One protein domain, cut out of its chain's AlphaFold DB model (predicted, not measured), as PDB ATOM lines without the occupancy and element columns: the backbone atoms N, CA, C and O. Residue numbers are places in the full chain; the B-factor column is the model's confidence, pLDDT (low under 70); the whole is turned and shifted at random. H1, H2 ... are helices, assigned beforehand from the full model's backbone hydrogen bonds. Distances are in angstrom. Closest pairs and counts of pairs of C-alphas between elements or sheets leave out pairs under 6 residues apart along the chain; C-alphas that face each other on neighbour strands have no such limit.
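This is residues 28 to 92 of the 96 residues of an uncharacterized protein of Aphis craccivora (UniProt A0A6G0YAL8). Two antiparallel helices, H2 and H3, lie side by side as a helical hairpin. On the side of H2 away from H3 lie the short helix H1 and a winding stretch, residues 28 to 40, with H1 crosswise to H2; the turn of the hairpin, residues 68 to 73, sticks out. The printed part has 65 residues with three named helices, in the order H1, H2, H3, and no named strand, and its class is all helix. It is compact, with a radius of gyration of the C-alphas of 11.6 A and a rounded outline that spans 30 by 30 by 18 A.

Start at His 28 and follow residues 28 to 40, which hold no named element, to H1, residues 41 to 46. The next helix is H2, residues 54 to 68, and H1 and H2 only just touch, with 3 pairs of C-alphas within 8 A. Look at the C-alphas of Leu 41 and Asn 63, their closest, 7.2 A apart. H2 touches H1 with residues 60 to 64 alone. The lines of H1 and H2 stand about perpendicular, only just, at 73 degrees. Going on, you come to H3, residues 72 to 90, which forms a helical hairpin with H2. These two touch, with 17 pairs of C-alphas within 8 A; the closest are those of His 62 and Ala 78, 5.4 A apart. They run opposite ways at a shallow tilt of 6 degrees, and their centres are 9.6 A apart. H1 and H3 are apart. In H1, H2 and H3 every O i to N i+4 pair of the backbone is within hydrogen-bond range.

Find C-alpha 41 at (233.269, 178.081, 156.506), where H1 begins; its 6 residues run to Ala 46, 8.7 A from first to last C-alpha. Then find C-alpha 54 at (235.924, 191.910, 146.974); from there the 15 residues of H2 run 21.3 A to Lys 68. H3, the longest helix with 19 residues, runs 26.9 A from Leu 72 to C-alpha 90 at (229.815, 193.646, 137.111).

The two C-alphas farthest apart are those of Ala 46 and Gly 91, at 32.3 A, while those of His 28 and Ala 92, the first and last printed, are 21.4 A apart. The printed part has no cut. The link from H1 to H2, with 7 residues, is short, and the one from H2 to H3, with 3 residues, is tight. Residues 68 to 73, of which 68 belongs to H2 and 72 and 73 belong to H3, stand free. Read the B-factor column for the model's confidence: the mean pLDDT of the printed part is 86.4, and residues 28 to 30 are under 70.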
ATOM      1  N   HIS A  28     232.271 175.374 144.329       68.50
ATOM      2  CA  HIS A  28     232.739 176.754 144.209       68.50
ATOM      3  C   HIS A  28     232.840 177.173 142.744       68.50
ATOM      4  O   HIS A  28     233.184 176.368 141.876       68.50
ATOM      5  N   LEU A  29     232.597 178.458 142.481       66.75
ATOM      6  CA  LEU A  29     233.094 179.081 141.254       66.75
ATOM      7  C   LEU A  29     234.622 178.902 141.216       66.75
ATOM      8  O   LEU A  29     235.289 179.105 142.232       66.75
ATOM      9  N   LEU A  30     235.182 178.489 140.075       68.38
ATOM     10  CA  LEU A  30     236.622 178.238 139.946       68.38
ATOM     11  C   LEU A  30     237.420 179.478 140.397       68.38
ATOM     12  O   LEU A  30     237.204 180.575 139.895       68.38
ATOM     13  N   GLY A  31     238.311 179.295 141.376       73.56
ATOM     14  CA  GLY A  31     239.118 180.364 141.980       73.56
ATOM     15  C   GLY A  31     238.523 181.006 143.241       73.56
ATOM     16  O   GLY A  31     239.276 181.550 144.043       73.56
ATOM     17  N   TYR A  32     237.215 180.892 143.482       80.38
ATOM     18  CA  TYR A  32     236.566 181.461 144.667       80.38
ATOM     19  C   TYR A  32     236.634 180.522 145.870       80.38
ATOM     20  O   TYR A  32     236.537 179.300 145.748       80.38
ATOM     21  N   GLN A  33     236.783 181.101 147.062       83.94
ATOM     22  CA  GLN A  33     236.936 180.350 148.307       83.94
ATOM     23  C   GLN A  33     235.656 180.297 149.141       83.94
ATOM     24  O   GLN A  33     235.527 179.429 150.002       83.94
ATOM     25  N   TYR A  34     234.727 181.223 148.919       86.81
ATOM     26  CA  TYR A  34     233.515 181.344 149.724       86.81
ATOM     27  C   TYR A  34     232.230 181.366 148.897       86.81
ATOM     28  O   TYR A  34     231.159 181.120 149.448       86.81
ATOM     29  N   CYS A  35     232.309 181.661 147.597       86.38
ATOM     30  CA  CYS A  35     231.141 181.667 146.717       86.38
ATOM     31  C   CYS A  35     230.838 180.252 146.192       86.38
ATOM     32  O   CYS A  35     231.385 179.834 145.168       86.38
ATOM     33  N   GLY A  36     229.979 179.516 146.903       83.25
ATOM     34  CA  GLY A  36     229.523 178.186 146.502       83.25
ATOM     35  C   GLY A  36     228.668 177.484 147.565       83.25
ATOM     36  O   GLY A  36     228.824 177.767 148.753       83.25
ATOM     37  N   PRO A  37     227.750 176.570 147.203       78.75
ATOM     38  CA  PRO A  37     227.099 175.713 148.187       78.75
ATOM     39  C   PRO A  37     228.091 174.723 148.818       78.75
ATOM     40  O   PRO A  37     229.023 174.235 148.177       78.75
ATOM     41  N   GLY A  38     227.864 174.414 150.096       74.62
ATOM     42  CA  GLY A  38     228.659 173.443 150.853       74.62
ATOM     43  C   GLY A  38     229.974 173.975 151.434       74.62
ATOM     44  O   GLY A  38     230.691 173.198 152.055       74.62
ATOM     45  N   THR A  39     230.301 175.267 151.288       81.06
ATOM     46  CA  THR A  39     231.549 175.855 151.805       81.06
ATOM     47  C   THR A  39     231.815 175.491 153.270       81.06
ATOM     48  O   THR A  39     231.049 175.847 154.169       81.06
ATOM     49  N   HIS A  40     232.966 174.875 153.550       83.31
ATOM     50  CA  HIS A  40     233.459 174.588 154.897       83.31
ATOM     51  C   HIS A  40     233.947 175.864 155.607       83.31
ATOM     52  O   HIS A  40     235.139 176.039 155.885       83.31
ATOM     53  N   LEU A  41     233.010 176.756 155.941       84.31
ATOM     54  CA  LEU A  41     233.269 178.081 156.506       84.31
ATOM     55  C   LEU A  41     234.210 178.032 157.717       84.31
ATOM     56  O   LEU A  41     235.210 178.743 157.751       84.31
ATOM     57  N   LYS A  42     233.944 177.147 158.684       84.19
ATOM     58  CA  LYS A  42     234.739 177.031 159.920       84.19
ATOM     59  C   LYS A  42     236.207 176.680 159.653       84.19
ATOM     60  O   LYS A  42     237.090 177.268 160.270       84.19
ATOM     61  N   LYS A  43     236.474 175.776 158.702       84.88
ATOM     62  CA  LYS A  43     237.846 175.402 158.315       84.88
ATOM     63  C   LYS A  43     238.566 176.588 157.668       84.88
ATOM     64  O   LYS A  43     239.690 176.894 158.044       84.88
ATOM     65  N   ARG A  44     237.901 177.296 156.750       83.50
ATOM     66  CA  ARG A  44     238.487 178.444 156.034       83.50
ATOM     67  C   ARG A  44     238.713 179.657 156.942       83.50
ATOM     68  O   ARG A  44     239.710 180.355 156.790       83.50
ATOM     69  N   LEU A  45     237.834 179.892 157.917       84.50
ATOM     70  CA  LEU A  45     238.023 180.943 158.924       84.50
ATOM     71  C   LEU A  45     239.216 180.656 159.846       84.50
ATOM     72  O   LEU A  45     239.948 181.586 160.173       84.50
ATOM     73  N   ALA A  46     239.448 179.392 160.214       83.81
ATOM     74  CA  ALA A  46     240.617 178.996 161.004       83.81
ATOM     75  C   ALA A  46     241.944 179.196 160.248       83.81
ATOM     76  O   ALA A  46     242.972 179.450 160.867       83.81
ATOM     77  N   LEU A  47     241.911 179.137 158.914       84.50
ATOM     78  CA  LEU A  47     243.058 179.410 158.041       84.50
ATOM     79  C   LEU A  47     243.285 180.914 157.777       84.50
ATOM     80  O   LEU A  47     244.168 181.258 156.999       84.50
ATOM     81  N   VAL A  48     242.498 181.810 158.397       77.94
ATOM     82  CA  VAL A  48     242.573 183.283 158.242       77.94
ATOM     83  C   VAL A  48     242.480 183.732 156.774       77.94
ATOM     84  O   VAL A  48     243.014 184.760 156.366       77.94
ATOM     85  N   GLN A  49     241.754 182.977 155.950       73.75
ATOM     86  CA  GLN A  49     241.469 183.388 154.582       73.75
ATOM     87  C   GLN A  49     240.419 184.517 154.603       73.75
ATOM     88  O   GLN A  49     239.394 184.449 155.291       73.75
ATOM     89  N   THR A  50     240.701 185.613 153.900       76.06
ATOM     90  CA  THR A  50     239.820 186.793 153.813       76.06
ATOM     91  C   THR A  50     238.961 186.791 152.550       76.06
ATOM     92  O   THR A  50     237.886 187.387 152.558       76.06
ATOM     93  N   GLY A  51     239.386 186.050 151.525       80.12
ATOM     94  CA  GLY A  51     238.780 185.983 150.195       80.12
ATOM     95  C   GLY A  51     239.761 186.474 149.127       80.12
ATOM     96  O   GLY A  51     240.616 187.308 149.415       80.12
ATOM     97  N   ILE A  52     239.678 185.941 147.906       85.25
ATOM     98  CA  ILE A  52     240.603 186.302 146.811       85.25
ATOM     99  C   ILE A  52     240.347 187.699 146.229       85.25
ATOM    100  O   ILE A  52     241.248 188.310 145.666       85.25
ATOM    101  N   ASN A  53     239.118 188.205 146.347       85.25
ATOM    102  CA  ASN A  53     238.712 189.517 145.855       85.25
ATOM    103  C   ASN A  53     237.525 190.065 146.669       85.25
ATOM    104  O   ASN A  53     237.051 189.441 147.627       85.25
ATOM    105  N   GLY A  54     237.038 191.251 146.289       86.44
ATOM    106  CA  GLY A  54     235.924 191.910 146.974       86.44
ATOM    107  C   GLY A  54     234.615 191.110 146.950       86.44
ATOM    108  O   GLY A  54     233.870 191.150 147.928       86.44
ATOM    109  N   LEU A  55     234.358 190.342 145.884       88.94
ATOM    110  CA  LEU A  55     233.180 189.476 145.792       88.94
ATOM    111  C   LEU A  55     233.316 188.249 146.701       88.94
ATOM    112  O   LEU A  55     232.397 187.929 147.445       88.94
ATOM    113  N   ASP A  56     234.484 187.608 146.709       88.44
ATOM    114  CA  ASP A  56     234.757 186.448 147.563       88.44
ATOM    115  C   ASP A  56     234.692 186.824 149.054       88.44
ATOM    116  O   ASP A  56     234.133 186.101 149.877       88.44
ATOM    117  N   SER A  57     235.162 188.029 149.392       89.94
ATOM    118  CA  SER A  57     235.012 188.611 150.731       89.94
ATOM    119  C   SER A  57     233.541 188.870 151.094       89.94
ATOM    120  O   SER A  57     233.138 188.675 152.242       89.94
ATOM    121  N   ALA A  58     232.714 189.291 150.129       91.81
ATOM    122  CA  ALA A  58     231.274 189.450 150.336       91.81
ATOM    123  C   ALA A  58     230.588 188.093 150.567       91.81
ATOM    124  O   ALA A  58     229.817 187.967 151.519       91.81
ATOM    125  N   CYS A  59     230.939 187.060 149.794       91.31
ATOM    126  CA  CYS A  59     230.463 185.689 150.006       91.31
ATOM    127  C   CYS A  59     230.861 185.146 151.388       91.31
ATOM    128  O   CYS A  59     230.048 184.522 152.071       91.31
ATOM    129  N   ARG A  60     232.081 185.438 151.861       91.56
ATOM    130  CA  ARG A  60     232.519 185.095 153.224       91.56
ATOM    131  C   ARG A  60     231.595 185.703 154.277       91.56
ATOM    132  O   ARG A  60     231.149 184.997 155.177       91.56
ATOM    133  N   ASN A  61     231.302 186.998 154.169       91.94
ATOM    134  CA  ASN A  61     230.434 187.695 155.122       91.94
ATOM    135  C   ASN A  61     228.993 187.175 155.075       91.94
ATOM    136  O   ASN A  61     228.396 186.959 156.127       91.94
ATOM    137  N   HIS A  62     228.469 186.913 153.878       92.88
ATOM    138  CA  HIS A  62     227.167 186.280 153.680       92.88
ATOM    139  C   HIS A  62     227.080 184.928 154.407       92.88
ATOM    140  O   HIS A  62     226.180 184.718 155.222       92.88
ATOM    141  N   ASN A  63     228.064 184.049 154.201       90.38
ATOM    142  CA  ASN A  63     228.089 182.730 154.833       90.38
ATOM    143  C   ASN A  63     228.196 182.828 156.366       90.38
ATOM    144  O   ASN A  63     227.558 182.051 157.072       90.38
ATOM    145  N   ILE A  64     228.947 183.803 156.896       91.44
ATOM    146  CA  ILE A  64     229.013 184.074 158.344       91.44
ATOM    147  C   ILE A  64     227.643 184.484 158.894       91.44
ATOM    148  O   ILE A  64     227.252 184.007 159.958       91.44
ATOM    149  N   SER A  65     226.912 185.357 158.201       91.94
ATOM    150  CA  SER A  65     225.568 185.769 158.622       91.94
ATOM    151  C   SER A  65     224.587 184.594 158.612       91.94
ATOM    152  O   SER A  65     223.815 184.435 159.557       91.94
ATOM    153  N   TYR A  66     224.669 183.722 157.604       90.69
ATOM    154  CA  TYR A  66     223.852 182.506 157.518       90.69
ATOM    155  C   TYR A  66     224.158 181.475 158.616       90.69
ATOM    156  O   TYR A  66     223.227 180.822 159.094       90.69
ATOM    157  N   ASP A  67     225.426 181.333 159.021       90.50
ATOM    158  CA  ASP A  67     225.856 180.444 160.116       90.50
ATOM    159  C   ASP A  67     225.432 180.989 161.490       90.50
ATOM    160  O   ASP A  67     225.032 180.230 162.370       90.50
ATOM    161  N   LYS A  68     225.463 182.319 161.666       92.06
ATOM    162  CA  LYS A  68     225.083 182.979 162.926       92.06
ATOM    163  C   LYS A  68     223.580 182.997 163.182       92.06
ATOM    164  O   LYS A  68     223.180 183.048 164.343       92.06
ATOM    165  N   SER A  69     222.757 182.997 162.135       88.94
ATOM    166  CA  SER A  69     221.325 183.238 162.277       88.94
ATOM    167  C   SER A  69     220.463 182.448 161.306       88.94
ATOM    168  O   SER A  69     220.742 182.333 160.111       88.94
ATOM    169  N   ASN A  70     219.347 181.950 161.836       88.88
ATOM    170  CA  ASN A  70     218.252 181.368 161.060       88.88
ATOM    171  C   ASN A  70     217.094 182.360 160.842       88.88
ATOM    172  O   ASN A  70     216.068 181.981 160.279       88.88
ATOM    173  N   SER A  71     217.233 183.617 161.281       93.06
ATOM    174  CA  SER A  71     216.213 184.647 161.075       93.06
ATOM    175  C   SER A  71     216.090 184.994 159.595       93.06
ATOM    176  O   SER A  71     217.074 185.352 158.945       93.06
ATOM    177  N   LEU A  72     214.862 184.948 159.072       89.56
ATOM    178  CA  LEU A  72     214.576 185.323 157.687       89.56
ATOM    179  C   LEU A  72     214.988 186.773 157.396       89.56
ATOM    180  O   LEU A  72     215.510 187.057 156.324       89.56
ATOM    181  N   SER A  73     214.789 187.679 158.358       90.69
ATOM    182  CA  SER A  73     215.136 189.094 158.193       90.69
ATOM    183  C   SER A  73     216.643 189.300 158.057       90.69
ATOM    184  O   SER A  73     217.080 190.112 157.248       90.69
ATOM    185  N   GLU A  74     217.441 188.579 158.843       90.25
ATOM    186  CA  GLU A  74     218.902 188.719 158.825       90.25
ATOM    187  C   GLU A  74     219.510 188.069 157.585       90.25
ATOM    188  O   GLU A  74     220.408 188.640 156.970       90.25
ATOM    189  N   ARG A  75     218.974 186.914 157.173       91.50
ATOM    190  CA  ARG A  75     219.373 186.254 155.926       91.50
ATOM    191  C   ARG A  75     219.034 187.098 154.709       91.50
ATOM    192  O   ARG A  75     219.916 187.356 153.908       91.50
ATOM    193  N   SER A  76     217.817 187.635 154.646       92.94
ATOM    194  CA  SER A  76     217.421 188.523 153.550       92.94
ATOM    195  C   SER A  76     218.285 189.784 153.488       92.94
ATOM    196  O   SER A  76     218.616 190.229 152.395       92.94
ATOM    197  N   ALA A  77     218.674 190.357 154.632       93.62
ATOM    198  CA  ALA A  77     219.593 191.493 154.651       93.62
ATOM    199  C   ALA A  77     220.993 191.104 154.143       93.62
ATOM    200  O   ALA A  77     221.604 191.856 153.385       93.62
ATOM    201  N   ALA A  78     221.492 189.925 154.527       93.38
ATOM    202  CA  ALA A  78     222.755 189.397 154.023       93.38
ATOM    203  C   ALA A  78     222.709 189.129 152.507       93.38
ATOM    204  O   ALA A  78     223.670 189.468 151.815       93.38
ATOM    205  N   ASP A  79     221.596 188.592 151.998       93.25
ATOM    206  CA  ASP A  79     221.362 188.363 150.568       93.25
ATOM    207  C   ASP A  79     221.398 189.690 149.794       93.25
ATOM    208  O   ASP A  79     222.137 189.811 148.818       93.25
ATOM    209  N   SER A  80     220.676 190.717 150.264       95.19
ATOM    210  CA  SER A  80     220.654 192.040 149.619       95.19
ATOM    211  C   SER A  80     222.032 192.702 149.580       95.19
ATOM    212  O   SER A  80     222.403 193.295 148.570       95.19
ATOM    213  N   ILE A  81     222.820 192.578 150.654       94.19
ATOM    214  CA  ILE A  81     224.196 193.094 150.681       94.19
ATOM    215  C   ILE A  81     225.068 192.334 149.678       94.19
ATOM    216  O   ILE A  81     225.858 192.952 148.963       94.19
ATOM    217  N   LEU A  82     224.959 191.004 149.617       93.88
ATOM    218  CA  LEU A  82     225.735 190.206 148.669       93.88
ATOM    219  C   LEU A  82     225.384 190.571 147.223       93.88
ATOM    220  O   LEU A  82     226.293 190.750 146.412       93.88
ATOM    221  N   GLU A  83     224.099 190.733 146.920       93.75
ATOM    222  CA  GLU A  83     223.614 191.172 145.613       93.75
ATOM    223  C   GLU A  83     224.189 192.544 145.229       93.75
ATOM    224  O   GLU A  83     224.767 192.686 144.152       93.75
ATOM    225  N   GLU A  84     224.110 193.539 146.116       93.38
ATOM    226  CA  GLU A  84     224.666 194.876 145.871       93.38
ATOM    227  C   GLU A  84     226.172 194.809 145.566       93.38
ATOM    228  O   GLU A  84     226.669 195.413 144.609       93.38
ATOM    229  N   ARG A  85     226.925 194.035 146.358       90.81
ATOM    230  CA  ARG A  85     228.369 193.852 146.154       90.81
ATOM    231  C   ARG A  85     228.679 193.120 144.854       90.81
ATOM    232  O   ARG A  85     229.667 193.470 144.212       90.81
ATOM    233  N   ALA A  86     227.857 192.155 144.455       90.88
ATOM    234  CA  ALA A  86     227.994 191.466 143.179       90.88
ATOM    235  C   ALA A  86     227.738 192.413 142.001       90.88
ATOM    236  O   ALA A  86     228.569 192.487 141.096       90.88
ATOM    237  N   TRP A  87     226.671 193.213 142.043       91.62
ATOM    238  CA  TRP A  87     226.373 194.197 140.997       91.62
ATOM    239  C   TRP A  87     227.458 195.259 140.851       91.62
ATOM    240  O   TRP A  87     227.855 195.579 139.731       91.62
ATOM    241  N   ASN A  88     228.016 195.737 141.965       88.75
ATOM    242  CA  ASN A  88     229.148 196.664 141.942       88.75
ATOM    243  C   ASN A  88     230.385 196.078 141.239       88.75
ATOM    244  O   ASN A  88     231.210 196.832 140.728       88.75
ATOM    245  N   ARG A  89     230.526 194.745 141.196       84.88
ATOM    246  CA  ARG A  89     231.626 194.071 140.494       84.88
ATOM    247  C   ARG A  89     231.385 193.907 139.003       84.88
ATOM    248  O   ARG A  89     232.361 193.920 138.270       84.88
ATOM    249  N   VAL A  90     230.136 193.823 138.543       85.44
ATOM    250  CA  VAL A  90     229.815 193.646 137.111       85.44
ATOM    251  C   VAL A  90     230.407 194.766 136.244       85.44
ATOM    252  O   VAL A  90     230.830 194.511 135.124       85.44
ATOM    253  N   GLY A  91     230.457 195.998 136.760       80.56
ATOM    254  CA  GLY A  91     231.049 197.151 136.070       80.56
ATOM    255  C   GLY A  91     232.417 197.589 136.601       80.56
ATOM    256  O   GLY A  91     232.870 198.686 136.266       80.56
ATOM    257  N   ALA A  92     233.051 196.807 137.481       80.69
ATOM    258  CA  ALA A  92     234.318 197.201 138.089       80.69
ATOM    259  C   ALA A  92     235.474 197.075 137.085       80.69
ATOM    260  O   ALA A  92     235.528 196.148 136.288       80.69
TER     261      ALA A  92